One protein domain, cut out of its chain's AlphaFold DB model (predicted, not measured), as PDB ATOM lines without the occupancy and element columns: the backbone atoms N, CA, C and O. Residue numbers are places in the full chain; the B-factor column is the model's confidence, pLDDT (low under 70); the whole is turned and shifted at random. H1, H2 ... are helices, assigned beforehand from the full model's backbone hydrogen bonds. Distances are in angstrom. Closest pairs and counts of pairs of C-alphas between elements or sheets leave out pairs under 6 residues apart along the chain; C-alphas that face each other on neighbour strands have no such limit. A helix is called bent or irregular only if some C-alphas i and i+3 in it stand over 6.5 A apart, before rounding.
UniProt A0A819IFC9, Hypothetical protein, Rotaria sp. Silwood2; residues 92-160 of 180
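Overview. This is residues 92 to 160 of the 180 residues of the protein "Hypothetical protein" of Rotaria sp. Silwood2 (UniProt A0A819IFC9). The model is an open, V-like chain of separate helices with no packed core: the long helix H3 makes one leg, and H2, the loop of residues 97 to 109 and the short helix H1 make the other. The two legs join through residues 118 to 125, and at the far end of H3 the small helix H4 turns off as a hook. The loop of residues 97 to 109 runs out from H1 and folds back to H2. The printed part has 69 residues with four named helices, H1, H2, H3 and H4 in that order along the chain, and no named strand; the class is all helix. It is extended, with a radius of gyration of the C-alphas of 20.4 A, and the C-alphas span 52 by 38 by 22 A along their three main axes.

Arrangement. H3, residues 126 to 149, touches no helix. It is close to but not clearly touching H4, residues 154 to 159; the closest C-alphas of the two, those of Val 149 and Leu 157, are 7.8 A apart. The lines of H3 and H4 are about perpendicular, at 88 degrees, and their centres are 23.9 A apart. H2, residues 110 to 117, is apart from H3 and from H4. H1, residues 92 to 96, is apart from H2, H3 and H4. In H1 and H4 every O i to N i+4 pair is within hydrogen-bond range; in H3 it is 18 of 20 and in H2 2 of 4.

Along the chain. H3 has 24 residues, from Glu 126 with its C-alpha at (139.452, 149.213, 163.740) to Val 149 with its C-alpha at (136.889, 116.903, 152.264), and is 34.4 A long from first to last C-alpha. H4 runs from His 154 to Ala 159 over 8.9 A. H2 runs from Pro 110 to Leu 117 over 10.1 A. H1 runs from Lys 92, with its C-alpha at (157.434, 147.592, 126.556), to Glu 96 over 6.6 A. No helix is bent or irregular.

Size, cuts and confidence. The two C-alphas farthest apart, those of Lys 92 and Ala 159, are 56.0 A apart. The printed part has no cut. The link from H1 to H2, with 13 residues, is long; the link from H2 to H3, with 8, is short; the link from H3 to H4, with 4, is tight. Residues 110 to 148, of which 110 to 117 belong to H2 and 126 to 148 to H3, stand free, and so do residues 150 to 156, of which 154 to 156 belong to H4. The mean pLDDT of the printed part is 82.4; it is under 70 at residues 92 to 99, 101, 116 to 118 and 120.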
ATOM      1  N   LYS A  92     157.828 146.580 125.548       53.56
ATOM      2  CA  LYS A  92     157.434 147.592 126.556       53.56
ATOM      3  C   LYS A  92     155.953 147.954 126.545       53.56
ATOM      4  O   LYS A  92     155.470 148.472 127.547       53.56
ATOM      5  N   ILE A  93     155.217 147.657 125.474       54.81
ATOM      6  CA  ILE A  93     153.798 148.039 125.366       54.81
ATOM      7  C   ILE A  93     152.930 147.248 126.358       54.81
ATOM      8  O   ILE A  93     151.998 147.801 126.936       54.81
ATOM      9  N   TRP A  94     153.279 145.991 126.651       53.41
ATOM     10  CA  TRP A  94     152.550 145.182 127.637       53.41
ATOM     11  C   TRP A  94     152.710 145.680 129.082       53.41
ATOM     12  O   TRP A  94     151.818 145.467 129.899       53.41
ATOM     13  N   LEU A  95     153.796 146.395 129.391       50.75
ATOM     14  CA  LEU A  95     154.036 147.000 130.711       50.75
ATOM     15  C   LEU A  95     153.449 148.414 130.842       50.75
ATOM     16  O   LEU A  95     153.399 148.964 131.942       50.75
ATOM     17  N   GLU A  96     152.988 149.003 129.738       55.22
ATOM     18  CA  GLU A  96     152.320 150.305 129.702       55.22
ATOM     19  C   GLU A  96     150.798 150.188 129.562       55.22
ATOM     20  O   GLU A  96     150.127 151.122 129.121       55.22
ATOM     21  N   CYS A  97     150.217 149.068 130.001       54.34
ATOM     22  CA  CYS A  97     148.791 149.033 130.289       54.34
ATOM     23  C   CYS A  97     148.499 150.041 131.409       54.34
ATOM     24  O   CYS A  97     148.598 149.741 132.598       54.34
ATOM     25  N   ARG A  98     148.144 151.271 131.027       58.78
ATOM     26  CA  ARG A  98     147.463 152.221 131.903       58.78
ATOM     27  C   ARG A  98     146.068 151.664 132.118       58.78
ATOM     28  O   ARG A  98     145.134 152.039 131.413       58.78
ATOM     29  N   PHE A  99     145.950 150.704 133.029       63.28
ATOM     30  CA  PHE A  99     144.651 150.211 133.435       63.28
ATOM     31  C   PHE A  99     143.907 151.414 134.007       63.28
ATOM     32  O   PHE A  99     144.356 152.050 134.957       63.28
ATOM     33  N   LYS A 100     142.832 151.808 133.339       70.25
ATOM     34  CA  LYS A 100     141.869 152.729 133.916       70.25
ATOM     35  C   LYS A 100     140.753 151.877 134.483       70.25
ATOM     36  O   LYS A 100     140.375 150.888 133.853       70.25
ATOM     37  N   ASP A 101     140.257 152.222 135.660       67.50
ATOM     38  CA  ASP A 101     139.002 151.638 136.115       67.50
ATOM     39  C   ASP A 101     137.843 152.075 135.191       67.50
ATOM     40  O   ASP A 101     138.007 152.863 134.251       67.50
ATOM     41  N   HIS A 102     136.648 151.547 135.445       72.44
ATOM     42  CA  HIS A 102     135.439 151.907 134.700       72.44
ATOM     43  C   HIS A 102     135.029 153.381 134.888       72.44
ATOM     44  O   HIS A 102     134.198 153.880 134.133       72.44
ATOM     45  N   GLU A 103     135.635 154.083 135.849       83.12
ATOM     46  CA  GLU A 103     135.423 155.502 136.145       83.12
ATOM     47  C   GLU A 103     136.495 156.403 135.492       83.12
ATOM     48  O   GLU A 103     136.383 157.629 135.507       83.12
ATOM     49  N   GLY A 104     137.509 155.816 134.844       83.75
ATOM     50  CA  GLY A 104     138.590 156.530 134.167       83.75
ATOM     51  C   GLY A 104     139.785 156.889 135.059       83.75
ATOM     52  O   GLY A 104     140.699 157.571 134.579       83.75
ATOM     53  N   THR A 105     139.810 156.428 136.309       80.06
ATOM     54  CA  THR A 105     140.918 156.618 137.251       80.06
ATOM     55  C   THR A 105     142.106 155.763 136.833       80.06
ATOM     56  O   THR A 105     141.971 154.568 136.577       80.06
ATOM     57  N   THR A 106     143.290 156.369 136.752       81.44
ATOM     58  CA  THR A 106     144.530 155.654 136.424       81.44
ATOM     59  C   THR A 106     144.913 154.726 137.575       81.44
ATOM     60  O   THR A 106     145.131 155.193 138.691       81.44
ATOM     61  N   ILE A 107     145.033 153.429 137.303       75.38
ATOM     62  CA  ILE A 107     145.581 152.450 138.244       75.38
ATOM     63  C   ILE A 107     147.079 152.722 138.381       75.38
ATOM     64  O   ILE A 107     147.827 152.717 137.401       75.38
ATOM     65  N   ILE A 108     147.480 153.016 139.613       78.44
ATOM     66  CA  ILE A 108     148.842 153.378 140.004       78.44
ATOM     67  C   ILE A 108     149.723 152.123 139.949       78.44
ATOM     68  O   ILE A 108     149.274 151.027 140.295       78.44
ATOM     69  N   LYS A 109     150.972 152.257 139.487       77.56
ATOM     70  CA  LYS A 109     151.907 151.121 139.443       77.56
ATOM     71  C   LYS A 109     152.302 150.696 140.865       77.56
ATOM     72  O   LYS A 109     152.393 151.562 141.731       77.56
ATOM     73  N   PRO A 110     152.633 149.412 141.111       75.12
ATOM     74  CA  PRO A 110     153.036 148.944 142.441       75.12
ATOM     75  C   PRO A 110     154.122 149.817 143.092       75.12
ATOM     76  O   PRO A 110     153.929 150.293 144.204       75.12
ATOM     77  N   ASN A 111     155.185 150.140 142.349       78.00
ATOM     78  CA  ASN A 111     156.305 150.956 142.835       78.00
ATOM     79  C   ASN A 111     155.908 152.408 143.171       78.00
ATOM     80  O   ASN A 111     156.523 153.030 144.026       78.00
ATOM     81  N   GLU A 112     154.894 152.960 142.502       79.62
ATOM     82  CA  GLU A 112     154.361 154.305 142.787       79.62
ATOM     83  C   GLU A 112     153.399 154.272 143.992       79.62
ATOM     84  O   GLU A 112     153.235 155.261 144.699       79.62
ATOM     85  N   CYS A 113     152.779 153.118 144.261       72.06
ATOM     86  CA  CYS A 113     151.986 152.890 145.465       72.06
ATOM     87  C   CYS A 113     152.857 152.764 146.723       72.06
ATOM     88  O   CYS A 113     152.397 153.134 147.802       72.06
ATOM     89  N   GLU A 114     154.090 152.259 146.602       77.69
ATOM     90  CA  GLU A 114     155.007 152.071 147.736       77.69
ATOM     91  C   GLU A 114     155.292 153.381 148.478       77.69
ATOM     92  O   GLU A 114     155.192 153.404 149.703       77.69
ATOM     93  N   GLU A 115     155.525 154.493 147.770       76.56
ATOM     94  CA  GLU A 115     155.749 155.810 148.395       76.56
ATOM     95  C   GLU A 115     154.578 156.248 149.292       76.56
ATOM     96  O   GLU A 115     154.780 156.896 150.317       76.56
ATOM     97  N   HIS A 116     153.352 155.847 148.948       67.06
ATOM     98  CA  HIS A 116     152.144 156.148 149.717       67.06
ATOM     99  C   HIS A 116     151.816 155.103 150.795       67.06
ATOM    100  O   HIS A 116     150.946 155.348 151.632       67.06
ATOM    101  N   LEU A 117     152.480 153.945 150.780       68.94
ATOM    102  CA  LEU A 117     152.285 152.861 151.750       68.94
ATOM    103  C   LEU A 117     153.187 152.999 152.982       68.94
ATOM    104  O   LEU A 117     152.861 152.439 154.027       68.94
ATOM    105  N   PHE A 118     154.298 153.736 152.877       69.19
ATOM    106  CA  PHE A 118     155.256 153.892 153.977       69.19
ATOM    107  C   PHE A 118     154.794 154.816 155.102       69.19
ATOM    108  O   PHE A 118     155.379 154.763 156.183       69.19
ATOM    109  N   ASP A 119     153.750 155.616 154.882       71.75
ATOM    110  CA  ASP A 119     153.203 156.499 155.908       71.75
ATOM    111  C   ASP A 119     151.828 155.969 156.344       71.75
ATOM    112  O   ASP A 119     150.791 156.347 155.779       71.75
ATOM    113  N   PRO A 120     151.779 155.000 157.283       68.31
ATOM    114  CA  PRO A 120     150.510 154.486 157.758       68.31
ATOM    115  C   PRO A 120     149.731 155.654 158.353       68.31
ATOM    116  O   PRO A 120     150.209 156.342 159.256       68.31
ATOM    117  N   LYS A 121     148.514 155.883 157.847       71.69
ATOM    118  CA  LYS A 121     147.613 156.886 158.420       71.69
ATOM    119  C   LYS A 121     147.556 156.675 159.931       71.69
ATOM    120  O   LYS A 121     147.285 155.566 160.386       71.69
ATOM    121  N   GLU A 122     147.767 157.758 160.674       77.50
ATOM    122  CA  GLU A 122     147.951 157.770 162.133       77.50
ATOM    123  C   GLU A 122     146.815 157.063 162.901       77.50
ATOM    124  O   GLU A 122     146.994 156.627 164.037       77.50
ATOM    125  N   LYS A 123     145.641 156.903 162.271       87.62
ATOM    126  CA  LYS A 123     144.531 156.088 162.772       87.62
ATOM    127  C   LYS A 123     143.912 155.257 161.651       87.62
ATOM    128  O   LYS A 123     143.313 155.794 160.719       87.62
ATOM    129  N   ILE A 124     144.034 153.939 161.768       87.62
ATOM    130  CA  ILE A 124     143.285 152.970 160.965       87.62
ATOM    131  C   ILE A 124     141.950 152.720 161.670       87.62
ATOM    132  O   ILE A 124     141.916 152.530 162.883       87.62
ATOM    133  N   ASP A 125     140.856 152.706 160.912       91.31
ATOM    134  CA  ASP A 125     139.550 152.289 161.421       91.31
ATOM    135  C   ASP A 125     139.612 150.811 161.859       91.31
ATOM    136  O   ASP A 125     139.846 149.912 161.041       91.31
ATOM    137  N   GLU A 126     139.405 150.555 163.153       94.31
ATOM    138  CA  GLU A 126     139.452 149.213 163.740       94.31
ATOM    139  C   GLU A 126     138.457 148.245 163.086       94.31
ATOM    140  O   GLU A 126     138.753 147.058 162.940       94.31
ATOM    141  N   HIS A 127     137.298 148.731 162.634       94.19
ATOM    142  CA  HIS A 127     136.304 147.905 161.956       94.19
ATOM    143  C   HIS A 127     136.813 147.439 160.587       94.19
ATOM    144  O   HIS A 127     136.668 146.265 160.234       94.19
ATOM    145  N   ILE A 128     137.473 148.322 159.830       90.81
ATOM    146  CA  ILE A 128     138.105 147.956 158.554       90.81
ATOM    147  C   ILE A 128     139.245 146.964 158.800       90.81
ATOM    148  O   ILE A 128     139.311 145.931 158.130       90.81
ATOM    149  N   LEU A 129     140.097 147.225 159.793       91.12
ATOM    150  CA  LEU A 129     141.206 146.336 160.139       91.12
ATOM    151  C   LEU A 129     140.718 144.932 160.521       91.12
ATOM    152  O   LEU A 129     141.274 143.935 160.058       91.12
ATOM    153  N   ASN A 130     139.656 144.840 161.321       95.69
ATOM    154  CA  ASN A 130     139.066 143.565 161.717       95.69
ATOM    155  C   ASN A 130     138.470 142.806 160.528       95.69
ATOM    156  O   ASN A 130     138.616 141.587 160.459       95.69
ATOM    157  N   ARG A 131     137.868 143.501 159.556       95.56
ATOM    158  CA  ARG A 131     137.388 142.869 158.316       95.56
ATOM    159  C   ARG A 131     138.532 142.310 157.477       95.56
ATOM    160  O   ARG A 131     138.424 141.184 156.999       95.56
ATOM    161  N   VAL A 132     139.626 143.058 157.330       94.38
ATOM    162  CA  VAL A 132     140.809 142.591 156.590       94.38
ATOM    163  C   VAL A 132     141.411 141.368 157.278       94.38
ATOM    164  O   VAL A 132     141.545 140.321 156.646       94.38
ATOM    165  N   LYS A 133     141.667 141.440 158.590       95.81
ATOM    166  CA  LYS A 133     142.170 140.300 159.373       95.81
ATOM    167  C   LYS A 133     141.243 139.088 159.270       95.81
ATOM    168  O   LYS A 133     141.701 137.991 158.965       95.81
ATOM    169  N   GLY A 134     139.941 139.291 159.464       96.88
ATOM    170  CA  GLY A 134     138.933 138.239 159.359       96.88
ATOM    171  C   GLY A 134     138.894 137.589 157.976       96.88
ATOM    172  O   GLY A 134     138.765 136.375 157.891       96.88
ATOM    173  N   SER A 135     139.075 138.362 156.899       97.00
ATOM    174  CA  SER A 135     139.136 137.814 155.538       97.00
ATOM    175  C   SER A 135     140.368 136.936 155.309       97.00
ATOM    176  O   SER A 135     140.245 135.858 154.733       97.00
ATOM    177  N   MET A 136     141.532 137.341 155.828       95.81
ATOM    178  CA  MET A 136     142.760 136.548 155.733       95.81
ATOM    179  C   MET A 136     142.635 135.242 156.522       95.81
ATOM    180  O   MET A 136     142.913 134.172 155.987       95.81
ATOM    181  N   PHE A 137     142.156 135.309 157.768       95.38
ATOM    182  CA  PHE A 137     141.942 134.108 158.577       95.38
ATOM    183  C   PHE A 137     140.849 133.209 158.001       95.38
ATOM    184  O   PHE A 137     141.014 131.994 157.982       95.38
ATOM    185  N   GLY A 138     139.759 133.788 157.497       95.88
ATOM    186  CA  GLY A 138     138.667 133.049 156.873       95.88
ATOM    187  C   GLY A 138     139.110 132.287 155.628       95.88
ATOM    188  O   GLY A 138     138.685 131.151 155.438       95.88
ATOM    189  N   LEU A 139     140.006 132.865 154.822       95.06
ATOM    190  CA  LEU A 139     140.581 132.189 153.662       95.06
ATOM    191  C   LEU A 139     141.423 130.976 154.079       95.06
ATOM    192  O   LEU A 139     141.187 129.877 153.586       95.06
ATOM    193  N   VAL A 140     142.355 131.161 155.019       92.88
ATOM    194  CA  VAL A 140     143.233 130.079 155.499       92.88
ATOM    195  C   VAL A 140     142.430 128.972 156.188       92.88
ATOM    196  O   VAL A 140     142.666 127.792 155.944       92.88
ATOM    197  N   LEU A 141     141.450 129.332 157.022       91.56
ATOM    198  CA  LEU A 141     140.576 128.360 157.684       91.56
ATOM    199  C   LEU A 141     139.675 127.626 156.689       91.56
ATOM    200  O   LEU A 141     139.485 126.419 156.819       91.56
ATOM    201  N   GLY A 142     139.130 128.338 155.701       91.38
ATOM    202  CA  GLY A 142     138.301 127.753 154.652       91.38
ATOM    203  C   GLY A 142     139.067 126.732 153.813       91.38
ATOM    204  O   GLY A 142     138.550 125.645 153.569       91.38
ATOM    205  N   ASP A 143     140.309 127.047 153.441       89.62
ATOM    206  CA  ASP A 143     141.193 126.128 152.719       89.62
ATOM    207  C   ASP A 143     141.534 124.887 153.559       89.62
ATOM    208  O   ASP A 143     141.318 123.760 153.115       89.62
ATOM    209  N   ALA A 144     141.953 125.076 154.816       86.88
ATOM    210  CA  ALA A 144     142.299 123.971 155.712       86.88
ATOM    211  C   ALA A 144     141.116 123.015 155.965       86.88
ATOM    212  O   ALA A 144     141.287 121.794 155.960       86.88
ATOM    213  N   LEU A 145     139.904 123.552 156.157       88.56
ATOM    214  CA  LEU A 145     138.688 122.745 156.310       88.56
ATOM    215  C   LEU A 145     138.291 122.055 154.997       88.56
ATOM    216  O   LEU A 145     137.898 120.887 155.005       88.56
ATOM    217  N   GLY A 146     138.410 122.758 153.867       88.62
ATOM    218  CA  GLY A 146     138.083 122.239 152.540       88.62
ATOM    219  C   GLY A 146     139.007 121.107 152.094       88.62
ATOM    220  O   GLY A 146     138.535 120.116 151.534       88.62
ATOM    221  N   ALA A 147     140.300 121.195 152.407       88.00
ATOM    222  CA  ALA A 147     141.307 120.208 152.023       88.00
ATOM    223  C   ALA A 147     141.018 118.800 152.577       88.00
ATOM    224  O   ALA A 147     141.314 117.797 151.925       88.00
ATOM    225  N   HIS A 148     140.405 118.698 153.761       83.50
ATOM    226  CA  HIS A 148     140.075 117.403 154.367       83.50
ATOM    227  C   HIS A 148     138.957 116.661 153.615       83.50
ATOM    228  O   HIS A 148     138.914 115.429 153.579       83.50
ATOM    229  N   VAL A 149     138.049 117.419 153.001       89.50
ATOM    230  CA  VAL A 149     136.889 116.903 152.264       89.50
ATOM    231  C   VAL A 149     137.050 116.989 150.753       89.50
ATOM    232  O   VAL A 149     136.141 116.594 150.015       89.50
ATOM    233  N   GLU A 150     138.207 117.456 150.287       85.94
ATOM    234  CA  GLU A 150     138.558 117.499 148.878       85.94
ATOM    235  C   GLU A 150     138.356 116.095 148.278       85.94
ATOM    236  O   GLU A 150     138.798 115.086 148.833       85.94
ATOM    237  N   PHE A 151     137.615 116.019 147.169       91.00
ATOM    238  CA  PHE A 151     137.244 114.777 146.469       91.00
ATOM    239  C   PHE A 151     136.194 113.871 147.147       91.00
ATOM    240  O   PHE A 151     135.900 112.785 146.636       91.00
ATOM    241  N   ARG A 152     135.549 114.293 148.243       89.94
ATOM    242  CA  ARG A 152     134.377 113.584 148.795       89.94
ATOM    243  C   ARG A 152     133.100 113.967 148.041       89.94
ATOM    244  O   ARG A 152     132.880 115.120 147.686       89.94
ATOM    245  N   ARG A 153     132.213 112.992 147.806       96.00
ATOM    246  CA  ARG A 153     130.885 113.260 147.222       96.00
ATOM    247  C   ARG A 153     130.018 114.027 148.216       96.00
ATOM    248  O   ARG A 153     130.080 113.765 149.412       96.00
ATOM    249  N   HIS A 154     129.124 114.878 147.717       95.75
ATOM    250  CA  HIS A 154     128.211 115.651 148.564       95.75
ATOM    251  C   HIS A 154     127.404 114.779 149.546       95.75
ATOM    252  O   HIS A 154     127.307 115.109 150.723       95.75
ATOM    253  N   SER A 155     126.915 113.612 149.108       97.62
ATOM    254  CA  SER A 155     126.178 112.674 149.970       97.62
ATOM    255  C   SER A 155     126.984 112.184 151.179       97.62
ATOM    256  O   SER A 155     126.410 111.912 152.227       97.62
ATOM    257  N   TYR A 156     128.311 112.084 151.050       95.31
ATOM    258  CA  TYR A 156     129.189 111.724 152.161       95.31
ATOM    259  C   TYR A 156     129.237 112.841 153.210       95.31
ATOM    260  O   TYR A 156     129.173 112.543 154.397       95.31
ATOM    261  N   LEU A 157     129.284 114.102 152.771       94.75
ATOM    262  CA  LEU A 157     129.341 115.281 153.644       94.75
ATOM    263  C   LEU A 157     128.032 115.529 154.394       94.75
ATOM    264  O   LEU A 157     128.059 115.985 155.529       94.75
ATOM    265  N   VAL A 158     126.892 115.183 153.792       95.75
ATOM    266  CA  VAL A 158     125.594 115.224 154.484       95.75
ATOM    267  C   VAL A 158     125.552 114.210 155.632       95.75
ATOM    268  O   VAL A 158     125.028 114.514 156.698       95.75
ATOM    269  N   ALA A 159     126.117 113.015 155.428       97.19
ATOM    270  CA  ALA A 159     126.181 111.980 156.460       97.19
ATOM    271  C   ALA A 159     127.279 112.235 157.513       97.19
ATOM    272  O   ALA A 159     127.151 111.770 158.642       97.19
ATOM    273  N   HIS A 160     128.340 112.962 157.151       93.88
ATOM    274  CA  HIS A 160     129.505 113.236 157.998       93.88
ATOM    275  C   HIS A 160     129.842 114.736 157.945       93.88
ATOM    276  O   HIS A 160     130.773 115.133 157.236       93.88
TER     277      HIS A 160